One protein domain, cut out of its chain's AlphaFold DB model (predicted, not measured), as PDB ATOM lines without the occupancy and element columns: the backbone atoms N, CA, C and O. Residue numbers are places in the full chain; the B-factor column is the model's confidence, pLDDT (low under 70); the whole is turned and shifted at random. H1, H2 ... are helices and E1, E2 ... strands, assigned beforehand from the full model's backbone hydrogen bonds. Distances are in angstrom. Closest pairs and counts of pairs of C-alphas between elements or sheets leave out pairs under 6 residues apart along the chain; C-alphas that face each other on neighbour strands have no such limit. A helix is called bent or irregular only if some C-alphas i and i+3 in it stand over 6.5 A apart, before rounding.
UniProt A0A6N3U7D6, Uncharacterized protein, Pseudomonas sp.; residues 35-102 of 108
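Overview. This is residues 35 to 102 of the 108 residues of an uncharacterized protein of Pseudomonas sp. (UniProt A0A6N3U7D6). A long, narrow antiparallel sheet, order E1 - E2 - E3, has a loop, residues 76 to 90, extending beyond one end, while short helix H1 and residues 42 to 48 gather at the other. The 68 printed residues run E1, H1, E2, E3, mostly strand, with under half in named elements. The whole is loose, radius of gyration of the C-alphas 15.8 A, a rod spanning 49 by 20 by 19 A.

Arrangement. E1, residues 35 to 41, and E2, residues 66 to 75, are antiparallel neighbours at 162 degrees; N 38 and O 70 are within hydrogen-bond range, 2.8 A. Residues 39 to 40 also pair, antiparallel, with 54 to 55. H1, residues 60 to 65, only grazes the sheet with residues 62 to 65; the closest C-alphas of H1 and E1, Arg 65 and Leu 41, are 5.1 A apart. H1 is only just irregular, C-alphas 61 and 64 being 6.9 A apart; 0 of 2 O i to N i+4 and 2 of 3 O i to N i+3 pairs are within range. E2 and E3, residues 91 to 97, form an antiparallel hairpin at 165 degrees; N 71 and O 94 are within range, 2.8 A.

Along the chain. E1 begins at C-alpha 35 (-38.064, 14.815, 12.907) and is 20.0 A long, H1 10.1 A, E2 27.3 A; E3, 20.2 A, ends at C-alpha 97 (-45.922, -2.047, 15.348).

Size, cuts and confidence. The farthest C-alphas, Gly 46 and Gly 85, are 49.0 A apart. The printed part has no cut; links E1 to H1 and E2 to E3 are long. Residues 78 to 89 and 100 to 102 have pLDDT under 70.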
ATOM      1  N   PHE A  35     -38.014  16.270  13.006       95.25
ATOM      2  CA  PHE A  35     -38.064  14.815  12.907       95.25
ATOM      3  C   PHE A  35     -37.925  14.187  14.299       95.25
ATOM      4  O   PHE A  35     -36.859  14.243  14.907       95.25
ATOM      5  N   GLU A  36     -39.005  13.595  14.806       96.19
ATOM      6  CA  GLU A  36     -39.092  13.074  16.174       96.19
ATOM      7  C   GLU A  36     -39.496  11.591  16.171       96.19
ATOM      8  O   GLU A  36     -40.685  11.259  16.058       96.19
ATOM      9  N   PRO A  37     -38.524  10.667  16.282       95.50
ATOM     10  CA  PRO A  37     -38.816   9.280  16.590       95.50
ATOM     11  C   PRO A  37     -39.222   9.125  18.062       95.50
ATOM     12  O   PRO A  37     -38.644   9.731  18.961       95.50
ATOM     13  N   GLY A  38     -40.210   8.273  18.305       96.88
ATOM     14  CA  GLY A  38     -40.657   7.879  19.631       96.88
ATOM     15  C   GLY A  38     -40.792   6.367  19.733       96.88
ATOM     16  O   GLY A  38     -41.235   5.702  18.796       96.88
ATOM     17  N   PHE A  39     -40.481   5.829  20.902       96.31
ATOM     18  CA  PHE A  39     -40.464   4.401  21.193       96.31
ATOM     19  C   PHE A  39     -41.522   4.085  22.238       96.31
ATOM     20  O   PHE A  39     -41.581   4.753  23.265       96.31
ATOM     21  N   ALA A  40     -42.364   3.084  21.993       95.81
ATOM     22  CA  ALA A  40     -43.325   2.629  22.987       95.81
ATOM     23  C   ALA A  40     -42.980   1.219  23.449       95.81
ATOM     24  O   ALA A  40     -42.757   0.305  22.640       95.81
ATOM     25  N   LEU A  41     -42.924   1.064  24.766       95.25
ATOM     26  CA  LEU A  41     -42.470  -0.144  25.431       95.25
ATOM     27  C   LEU A  41     -43.652  -0.913  26.006       95.25
ATOM     28  O   LEU A  41     -44.672  -0.337  26.367       95.25
ATOM     29  N   ALA A  42     -43.502  -2.222  26.106       94.62
ATOM     30  CA  ALA A  42     -44.302  -3.046  26.987       94.62
ATOM     31  C   ALA A  42     -43.832  -2.888  28.440       94.62
ATOM     32  O   ALA A  42     -42.673  -2.561  28.706       94.62
ATOM     33  N   GLU A  43     -44.715  -3.201  29.386       93.69
ATOM     34  CA  GLU A  43     -44.396  -3.173  30.816       93.69
ATOM     35  C   GLU A  43     -43.241  -4.136  31.126       93.69
ATOM     36  O   GLU A  43     -42.239  -3.758  31.730       93.69
ATOM     37  N   ASN A  44     -43.329  -5.351  30.583       91.06
ATOM     38  CA  ASN A  44     -42.322  -6.401  30.669       91.06
ATOM     39  C   ASN A  44     -42.117  -7.077  29.293       91.06
ATOM     40  O   ASN A  44     -42.831  -6.803  28.326       91.06
ATOM     41  N   ILE A  45     -41.135  -7.977  29.193       89.38
ATOM     42  CA  ILE A  45     -40.759  -8.636  27.928       89.38
ATOM     43  C   ILE A  45     -41.862  -9.579  27.408       89.38
ATOM     44  O   ILE A  45     -41.993  -9.744  26.193       89.38
ATOM     45  N   GLY A  46     -42.677 -10.167  28.289       87.25
ATOM     46  CA  GLY A  46     -43.745 -11.103  27.916       87.25
ATOM     47  C   GLY A  46     -44.984 -10.428  27.323       87.25
ATOM     48  O   GLY A  46     -45.693 -11.024  26.512       87.25
ATOM     49  N   ASN A  47     -45.228  -9.164  27.671       89.31
ATOM     50  CA  ASN A  47     -46.431  -8.451  27.261       89.31
ATOM     51  C   ASN A  47     -46.400  -8.102  25.767       89.31
ATOM     52  O   ASN A  47     -45.409  -7.604  25.236       89.31
ATOM     53  N   VAL A  48     -47.515  -8.326  25.071       83.06
ATOM     54  CA  VAL A  48     -47.640  -8.081  23.622       83.06
ATOM     55  C   VAL A  48     -48.004  -6.622  23.303       83.06
ATOM     56  O   VAL A  48     -47.690  -6.130  22.217       83.06
ATOM     57  N   GLY A  49     -48.671  -5.941  24.238       87.25
ATOM     58  CA  GLY A  49     -49.120  -4.554  24.113       87.25
ATOM     59  C   GLY A  49     -48.101  -3.526  24.607       87.25
ATOM     60  O   GLY A  49     -47.128  -3.863  25.276       87.25
ATOM     61  N   VAL A  50     -48.358  -2.264  24.269       90.50
ATOM     62  CA  VAL A  50     -47.643  -1.096  24.801       90.50
ATOM     63  C   VAL A  50     -48.214  -0.740  26.176       90.50
ATOM     64  O   VAL A  50     -49.427  -0.785  26.365       90.50
ATOM     65  N   SER A  51     -47.353  -0.341  27.107       89.31
ATOM     66  CA  SER A  51     -47.711   0.313  28.364       89.31
ATOM     67  C   SER A  51     -47.212   1.758  28.354       89.31
ATOM     68  O   SER A  51     -46.031   2.000  28.113       89.31
ATOM     69  N   GLY A  52     -48.083   2.717  28.668       89.19
ATOM     70  CA  GLY A  52     -47.699   4.126  28.765       89.19
ATOM     71  C   GLY A  52     -47.533   4.832  27.413       89.19
ATOM     72  O   GLY A  52     -48.167   4.477  26.420       89.19
ATOM     73  N   GLY A  53     -46.736   5.903  27.417       93.38
ATOM     74  CA  GLY A  53     -46.533   6.791  26.270       93.38
ATOM     75  C   GLY A  53     -45.337   6.423  25.389       93.38
ATOM     76  O   GLY A  53     -44.659   5.419  25.593       93.38
ATOM     77  N   TYR A  54     -45.072   7.281  24.402       95.88
ATOM     78  CA  TYR A  54     -43.859   7.211  23.588       95.88
ATOM     79  C   TYR A  54     -42.738   8.007  24.260       95.88
ATOM     80  O   TYR A  54     -42.939   9.175  24.594       95.88
ATOM     81  N   GLN A  55     -41.565   7.395  24.406       96.31
ATOM     82  CA  GLN A  55     -40.341   8.037  24.891       96.31
ATOM     83  C   GLN A  55     -39.395   8.365  23.729       96.31
ATOM     84  O   GLN A  55     -39.368   7.649  22.731       96.31
ATOM     85  N   ALA A  56     -38.627   9.450  23.843       95.12
ATOM     86  CA  ALA A  56     -37.739   9.927  22.774       95.12
ATOM     87  C   ALA A  56     -36.441   9.109  22.640       95.12
ATOM     88  O   ALA A  56     -35.779   9.145  21.606       95.12
ATOM     89  N   THR A  57     -36.061   8.380  23.687       94.56
ATOM     90  CA  THR A  57     -34.815   7.613  23.758       94.56
ATOM     91  C   THR A  57     -35.098   6.160  24.108       94.56
ATOM     92  O   THR A  57     -36.097   5.840  24.751       94.56
ATOM     93  N   LEU A  58     -34.218   5.268  23.660       92.44
ATOM     94  CA  LEU A  58     -34.301   3.833  23.903       92.44
ATOM     95  C   LEU A  58     -32.917   3.327  24.304       92.44
ATOM     96  O   LEU A  58     -31.980   3.391  23.509       92.44
ATOM     97  N   SER A  59     -32.782   2.825  25.527       92.88
ATOM     98  CA  SER A  59     -31.558   2.160  25.973       92.88
ATOM     99  C   SER A  59     -31.494   0.714  25.475       92.88
ATOM    100  O   SER A  59     -32.513   0.096  25.158       92.88
ATOM    101  N   SER A  60     -30.293   0.131  25.460       88.62
ATOM    102  CA  SER A  60     -30.098  -1.271  25.068       88.62
ATOM    103  C   SER A  60     -30.928  -2.245  25.915       88.62
ATOM    104  O   SER A  60     -31.499  -3.188  25.377       88.62
ATOM    105  N   ALA A  61     -31.078  -1.982  27.218       88.50
ATOM    106  CA  ALA A  61     -31.871  -2.817  28.124       88.50
ATOM    107  C   ALA A  61     -33.385  -2.776  27.827       88.50
ATOM    108  O   ALA A  61     -34.121  -3.707  28.149       88.50
ATOM    109  N   GLU A  62     -33.871  -1.704  27.201       92.00
ATOM    110  CA  GLU A  62     -35.288  -1.528  26.877       92.00
ATOM    111  C   GLU A  62     -35.677  -2.146  25.532       92.00
ATOM    112  O   GLU A  62     -36.867  -2.354  25.285       92.00
ATOM    113  N   GLN A  63     -34.707  -2.496  24.678       89.94
ATOM    114  CA  GLN A  63     -34.967  -3.024  23.333       89.94
ATOM    115  C   GLN A  63     -35.862  -4.269  23.348       89.94
ATOM    116  O   GLN A  63     -36.770  -4.381  22.524       89.94
ATOM    117  N   ALA A  64     -35.688  -5.162  24.327       88.75
ATOM    118  CA  ALA A  64     -36.518  -6.363  24.476       88.75
ATOM    119  C   ALA A  64     -38.004  -6.045  24.762       88.75
ATOM    120  O   ALA A  64     -38.910  -6.825  24.439       88.75
ATOM    121  N   ARG A  65     -38.285  -4.873  25.343       92.62
ATOM    122  CA  ARG A  65     -39.642  -4.395  25.632       92.62
ATOM    123  C   ARG A  65     -40.224  -3.534  24.515       92.62
ATOM    124  O   ARG A  65     -41.410  -3.236  24.572       92.62
ATOM    125  N   LEU A  66     -39.465  -3.164  23.485       93.69
ATOM    126  CA  LEU A  66     -39.965  -2.327  22.393       93.69
ATOM    127  C   LEU A  66     -41.128  -3.005  21.644       93.69
ATOM    128  O   LEU A  66     -41.063  -4.194  21.314       93.69
ATOM    129  N   ARG A  67     -42.212  -2.261  21.380       93.44
ATOM    130  CA  ARG A  67     -43.416  -2.771  20.689       93.44
ATOM    131  C   ARG A  67     -43.843  -1.942  19.494       93.44
ATOM    132  O   ARG A  67     -44.343  -2.501  18.515       93.44
ATOM    133  N   SER A  68     -43.647  -0.633  19.547       94.12
ATOM    134  CA  SER A  68     -43.937   0.242  18.419       94.12
ATOM    135  C   SER A  68     -42.966   1.404  18.344       94.12
ATOM    136  O   SER A  68     -42.384   1.834  19.340       94.12
ATOM    137  N   VAL A  69     -42.831   1.918  17.128       94.81
ATOM    138  CA  VAL A  69     -42.131   3.163  16.835       94.81
ATOM    139  C   VAL A  69     -43.146   4.135  16.247       94.81
ATOM    140  O   VAL A  69     -43.952   3.765  15.388       94.81
ATOM    141  N   ARG A  70     -43.122   5.374  16.729       96.56
ATOM    142  CA  ARG A  70     -43.817   6.513  16.134       96.56
ATOM    143  C   ARG A  70     -42.782   7.404  15.479       96.56
ATOM    144  O   ARG A  70     -41.765   7.690  16.093       96.56
ATOM    145  N   ILE A  71     -43.070   7.875  14.278       95.88
ATOM    146  CA  ILE A  71     -42.321   8.943  13.629       95.88
ATOM    147  C   ILE A  71     -43.260  10.132  13.482       95.88
ATOM    148  O   ILE A  71     -44.336  10.003  12.893       95.88
ATOM    149  N   GLU A  72     -42.856  11.273  14.026       95.94
ATOM    150  CA  GLU A  72     -43.465  12.567  13.737       95.94
ATOM    151  C   GLU A  72     -42.531  13.382  12.848       95.94
ATOM    152  O   GLU A  72     -41.355  13.567  13.155       95.94
ATOM    153  N   LEU A  73     -43.069  13.845  11.724       94.25
ATOM    154  CA  LEU A  73     -42.364  14.640  10.730       94.25
ATOM    155  C   LEU A  73     -43.123  15.945  10.527       94.25
ATOM    156  O   LEU A  73     -44.271  15.916  10.091       94.25
ATOM    157  N   ALA A  74     -42.486  17.079  10.802       92.88
ATOM    158  CA  ALA A  74     -43.010  18.387  10.436       92.88
ATOM    159  C   ALA A  74     -42.177  18.985   9.304       92.88
ATOM    160  O   ALA A  74     -40.949  19.047   9.397       92.88
ATOM    161  N   LEU A  75     -42.853  19.456   8.262       90.94
ATOM    162  CA  LEU A  75     -42.234  20.191   7.166       90.94
ATOM    163  C   LEU A  75     -42.309  21.699   7.415       90.94
ATOM    164  O   LEU A  75     -43.243  22.199   8.052       90.94
ATOM    165  N   GLU A  76     -41.324  22.421   6.897       87.62
ATOM    166  CA  GLU A  76     -41.319  23.879   6.867       87.62
ATOM    167  C   GLU A  76     -42.535  24.399   6.071       87.62
ATOM    168  O   GLU A  76     -42.985  23.759   5.111       87.62
ATOM    169  N   PRO A  77     -43.112  25.556   6.441       78.44
ATOM    170  CA  PRO A  77     -44.177  26.175   5.658       78.44
ATOM    171  C   PRO A  77     -43.756  26.385   4.194       78.44
ATOM    172  O   PRO A  77     -42.672  26.893   3.927       78.44
ATOM    173  N   GLY A  78     -44.620  26.013   3.244       68.44
ATOM    174  CA  GLY A  78     -44.355  26.161   1.805       68.44
ATOM    175  C   GLY A  78     -43.571  25.012   1.151       68.44
ATOM    176  O   GLY A  78     -43.501  24.967  -0.073       68.44
ATOM    177  N   ALA A  79     -43.060  24.048   1.926       64.94
ATOM    178  CA  ALA A  79     -42.277  22.913   1.423       64.94
ATOM    179  C   ALA A  79     -43.043  21.975   0.471       64.94
ATOM    180  O   ALA A  79     -42.469  21.424  -0.463       64.94
ATOM    181  N   SER A  80     -44.349  21.787   0.689       60.50
ATOM    182  CA  SER A  80     -45.160  20.823  -0.070       60.50
ATOM    183  C   SER A  80     -45.713  21.378  -1.393       60.50
ATOM    184  O   SER A  80     -46.573  20.743  -1.997       60.50
ATOM    185  N   GLY A  81     -45.320  22.587  -1.820       54.69
ATOM    186  CA  GLY A  81     -45.861  23.250  -3.020       54.69
ATOM    187  C   GLY A  81     -47.348  23.641  -2.935       54.69
ATOM    188  O   GLY A  81     -47.870  24.298  -3.831       54.69
ATOM    189  N   VAL A  82     -48.033  23.280  -1.845       50.69
ATOM    190  CA  VAL A  82     -49.419  23.654  -1.555       50.69
ATOM    191  C   VAL A  82     -49.406  24.829  -0.581       50.69
ATOM    192  O   VAL A  82     -49.315  24.658   0.634       50.69
ATOM    193  N   SER A  83     -49.492  26.041  -1.126       48.06
ATOM    194  CA  SER A  83     -49.692  27.266  -0.350       48.06
ATOM    195  C   SER A  83     -51.137  27.340   0.146       48.06
ATOM    196  O   SER A  83     -51.977  28.007  -0.453       48.06
ATOM    197  N   VAL A  84     -51.448  26.655   1.247       47.06
ATOM    198  CA  VAL A  84     -52.627  27.002   2.051       47.06
ATOM    199  C   VAL A  84     -52.191  28.123   2.991       47.06
ATOM    200  O   VAL A  84     -51.164  27.994   3.653       47.06
ATOM    201  N   GLY A  85     -52.913  29.244   2.966       47.59
ATOM    202  CA  GLY A  85     -52.523  30.524   3.563       47.59
ATOM    203  C   GLY A  85     -51.830  30.455   4.931       47.59
ATOM    204  O   GLY A  85     -52.157  29.635   5.780       47.59
ATOM    205  N   SER A  86     -50.864  31.357   5.106       51.91
ATOM    206  CA  SER A  86     -50.177  31.739   6.345       51.91
ATOM    207  C   SER A  86     -50.208  30.719   7.497       51.91
ATOM    208  O   SER A  86     -51.029  30.796   8.407       51.91
ATOM    209  N   GLY A  87     -49.188  29.857   7.541       54.34
ATOM    210  CA  GLY A  87     -48.428  29.726   8.789       54.34
ATOM    211  C   GLY A  87     -48.506  28.421   9.576       54.34
ATOM    212  O   GLY A  87     -48.011  28.400  10.700       54.34
ATOM    213  N   ARG A  88     -49.056  27.320   9.052       57.84
ATOM    214  CA  ARG A  88     -48.935  26.015   9.730       57.84
ATOM    215  C   ARG A  88     -48.207  25.014   8.842       57.84
ATOM    216  O   ARG A  88     -48.740  24.583   7.828       57.84
ATOM    217  N   GLY A  89     -46.971  24.685   9.226       67.00
ATOM    218  CA  GLY A  89     -46.207  23.595   8.616       67.00
ATOM    219  C   GLY A  89     -46.992  22.283   8.667       67.00
ATOM    220  O   GLY A  89     -47.780  22.054   9.589       67.00
ATOM    221  N   GLN A  90     -46.814  21.434   7.657       82.75
ATOM    222  CA  GLN A  90     -47.525  20.161   7.569       82.75
ATOM    223  C   GLN A  90     -46.896  19.149   8.530       82.75
ATOM    224  O   GLN A  90     -45.684  18.952   8.501       82.75
ATOM    225  N   VAL A  91     -47.714  18.501   9.364       89.75
ATOM    226  CA  VAL A  91     -47.259  17.464  10.302       89.75
ATOM    227  C   VAL A  91     -47.810  16.108   9.881       89.75
ATOM    228  O   VAL A  91     -49.021  15.924   9.765       89.75
ATOM    229  N   PHE A  92     -46.911  15.149   9.695       91.12
ATOM    230  CA  PHE A  92     -47.207  13.752   9.425       91.12
ATOM    231  C   PHE A  92     -46.857  12.908  10.642       91.12
ATOM    232  O   PHE A  92     -45.825  13.110  11.284       91.12
ATOM    233  N   ARG A  93     -47.705  11.926  10.944       95.00
ATOM    234  CA  ARG A  93     -47.476  10.970  12.023       95.00
ATOM    235  C   ARG A  93     -47.679   9.558  11.500       95.00
ATOM    236  O   ARG A  93     -48.775   9.214  11.066       95.00
ATOM    237  N   GLN A  94     -46.644   8.734  11.606       94.88
ATOM    238  CA  GLN A  94     -46.711   7.306  11.316       94.88
ATOM    239  C   GLN A  94     -46.456   6.514  12.594       94.88
ATOM    240  O   GLN A  94     -45.502   6.777  13.318       94.88
ATOM    241  N   VAL A  95     -47.298   5.517  12.863       94.56
ATOM    242  CA  VAL A  95     -47.116   4.563  13.963       94.56
ATOM    243  C   VAL A  95     -46.975   3.176  13.366       94.56
ATOM    244  O   VAL A  95     -47.799   2.756  12.558       94.56
ATOM    245  N   THR A  96     -45.918   2.459  13.735       92.31
ATOM    246  CA  THR A  96     -45.638   1.114  13.228       92.31
ATOM    247  C   THR A  96     -45.390   0.161  14.386       92.31
ATOM    248  O   THR A  96     -44.552   0.410  15.253       92.31
ATOM    249  N   ARG A  97     -46.131  -0.949  14.402       91.19
ATOM    250  CA  ARG A  97     -45.922  -2.047  15.348       91.19
ATOM    251  C   ARG A  97     -44.775  -2.931  14.869       91.19
ATOM    252  O   ARG A  97     -44.759  -3.339  13.708       91.19
ATOM    253  N   LEU A  98     -43.861  -3.271  15.769       87.81
ATOM    254  CA  LEU A  98     -42.753  -4.167  15.461       87.81
ATOM    255  C   LEU A  98     -43.213  -5.622  15.544       87.81
ATOM    256  O   LEU A  98     -43.840  -6.036  16.522       87.81
ATOM    257  N   ARG A  99     -42.917  -6.393  14.493       77.69
ATOM    258  CA  ARG A  99     -43.178  -7.843  14.439       77.69
ATOM    259  C   ARG A  99     -41.946  -8.670  14.795       77.69
ATOM    260  O   ARG A  99     -42.091  -9.708  15.426       77.69
ATOM    261  N   ASN A 100     -40.760  -8.181  14.434       67.69
ATOM    262  CA  ASN A 100     -39.489  -8.828  14.735       67.69
ATOM    263  C   ASN A 100     -38.882  -8.147  15.961       67.69
ATOM    264  O   ASN A 100     -38.758  -6.920  15.986       67.69
ATOM    265  N   ARG A 101     -38.563  -8.936  16.984       62.31
ATOM    266  CA  ARG A 101     -37.908  -8.454  18.197       62.31
ATOM    267  C   ARG A 101     -36.389  -8.438  17.949       62.31
ATOM    268  O   ARG A 101     -35.889  -9.351  17.297       62.31
ATOM    269  N   PRO A 102     -35.641  -7.422  18.414       57.72
ATOM    270  CA  PRO A 102     -34.178  -7.404  18.287       57.72
ATOM    271  C   PRO A 102     -33.457  -8.405  19.212       57.72
ATOM    272  O   PRO A 102     -32.237  -8.371  19.307       57.72
TER     273      PRO A 102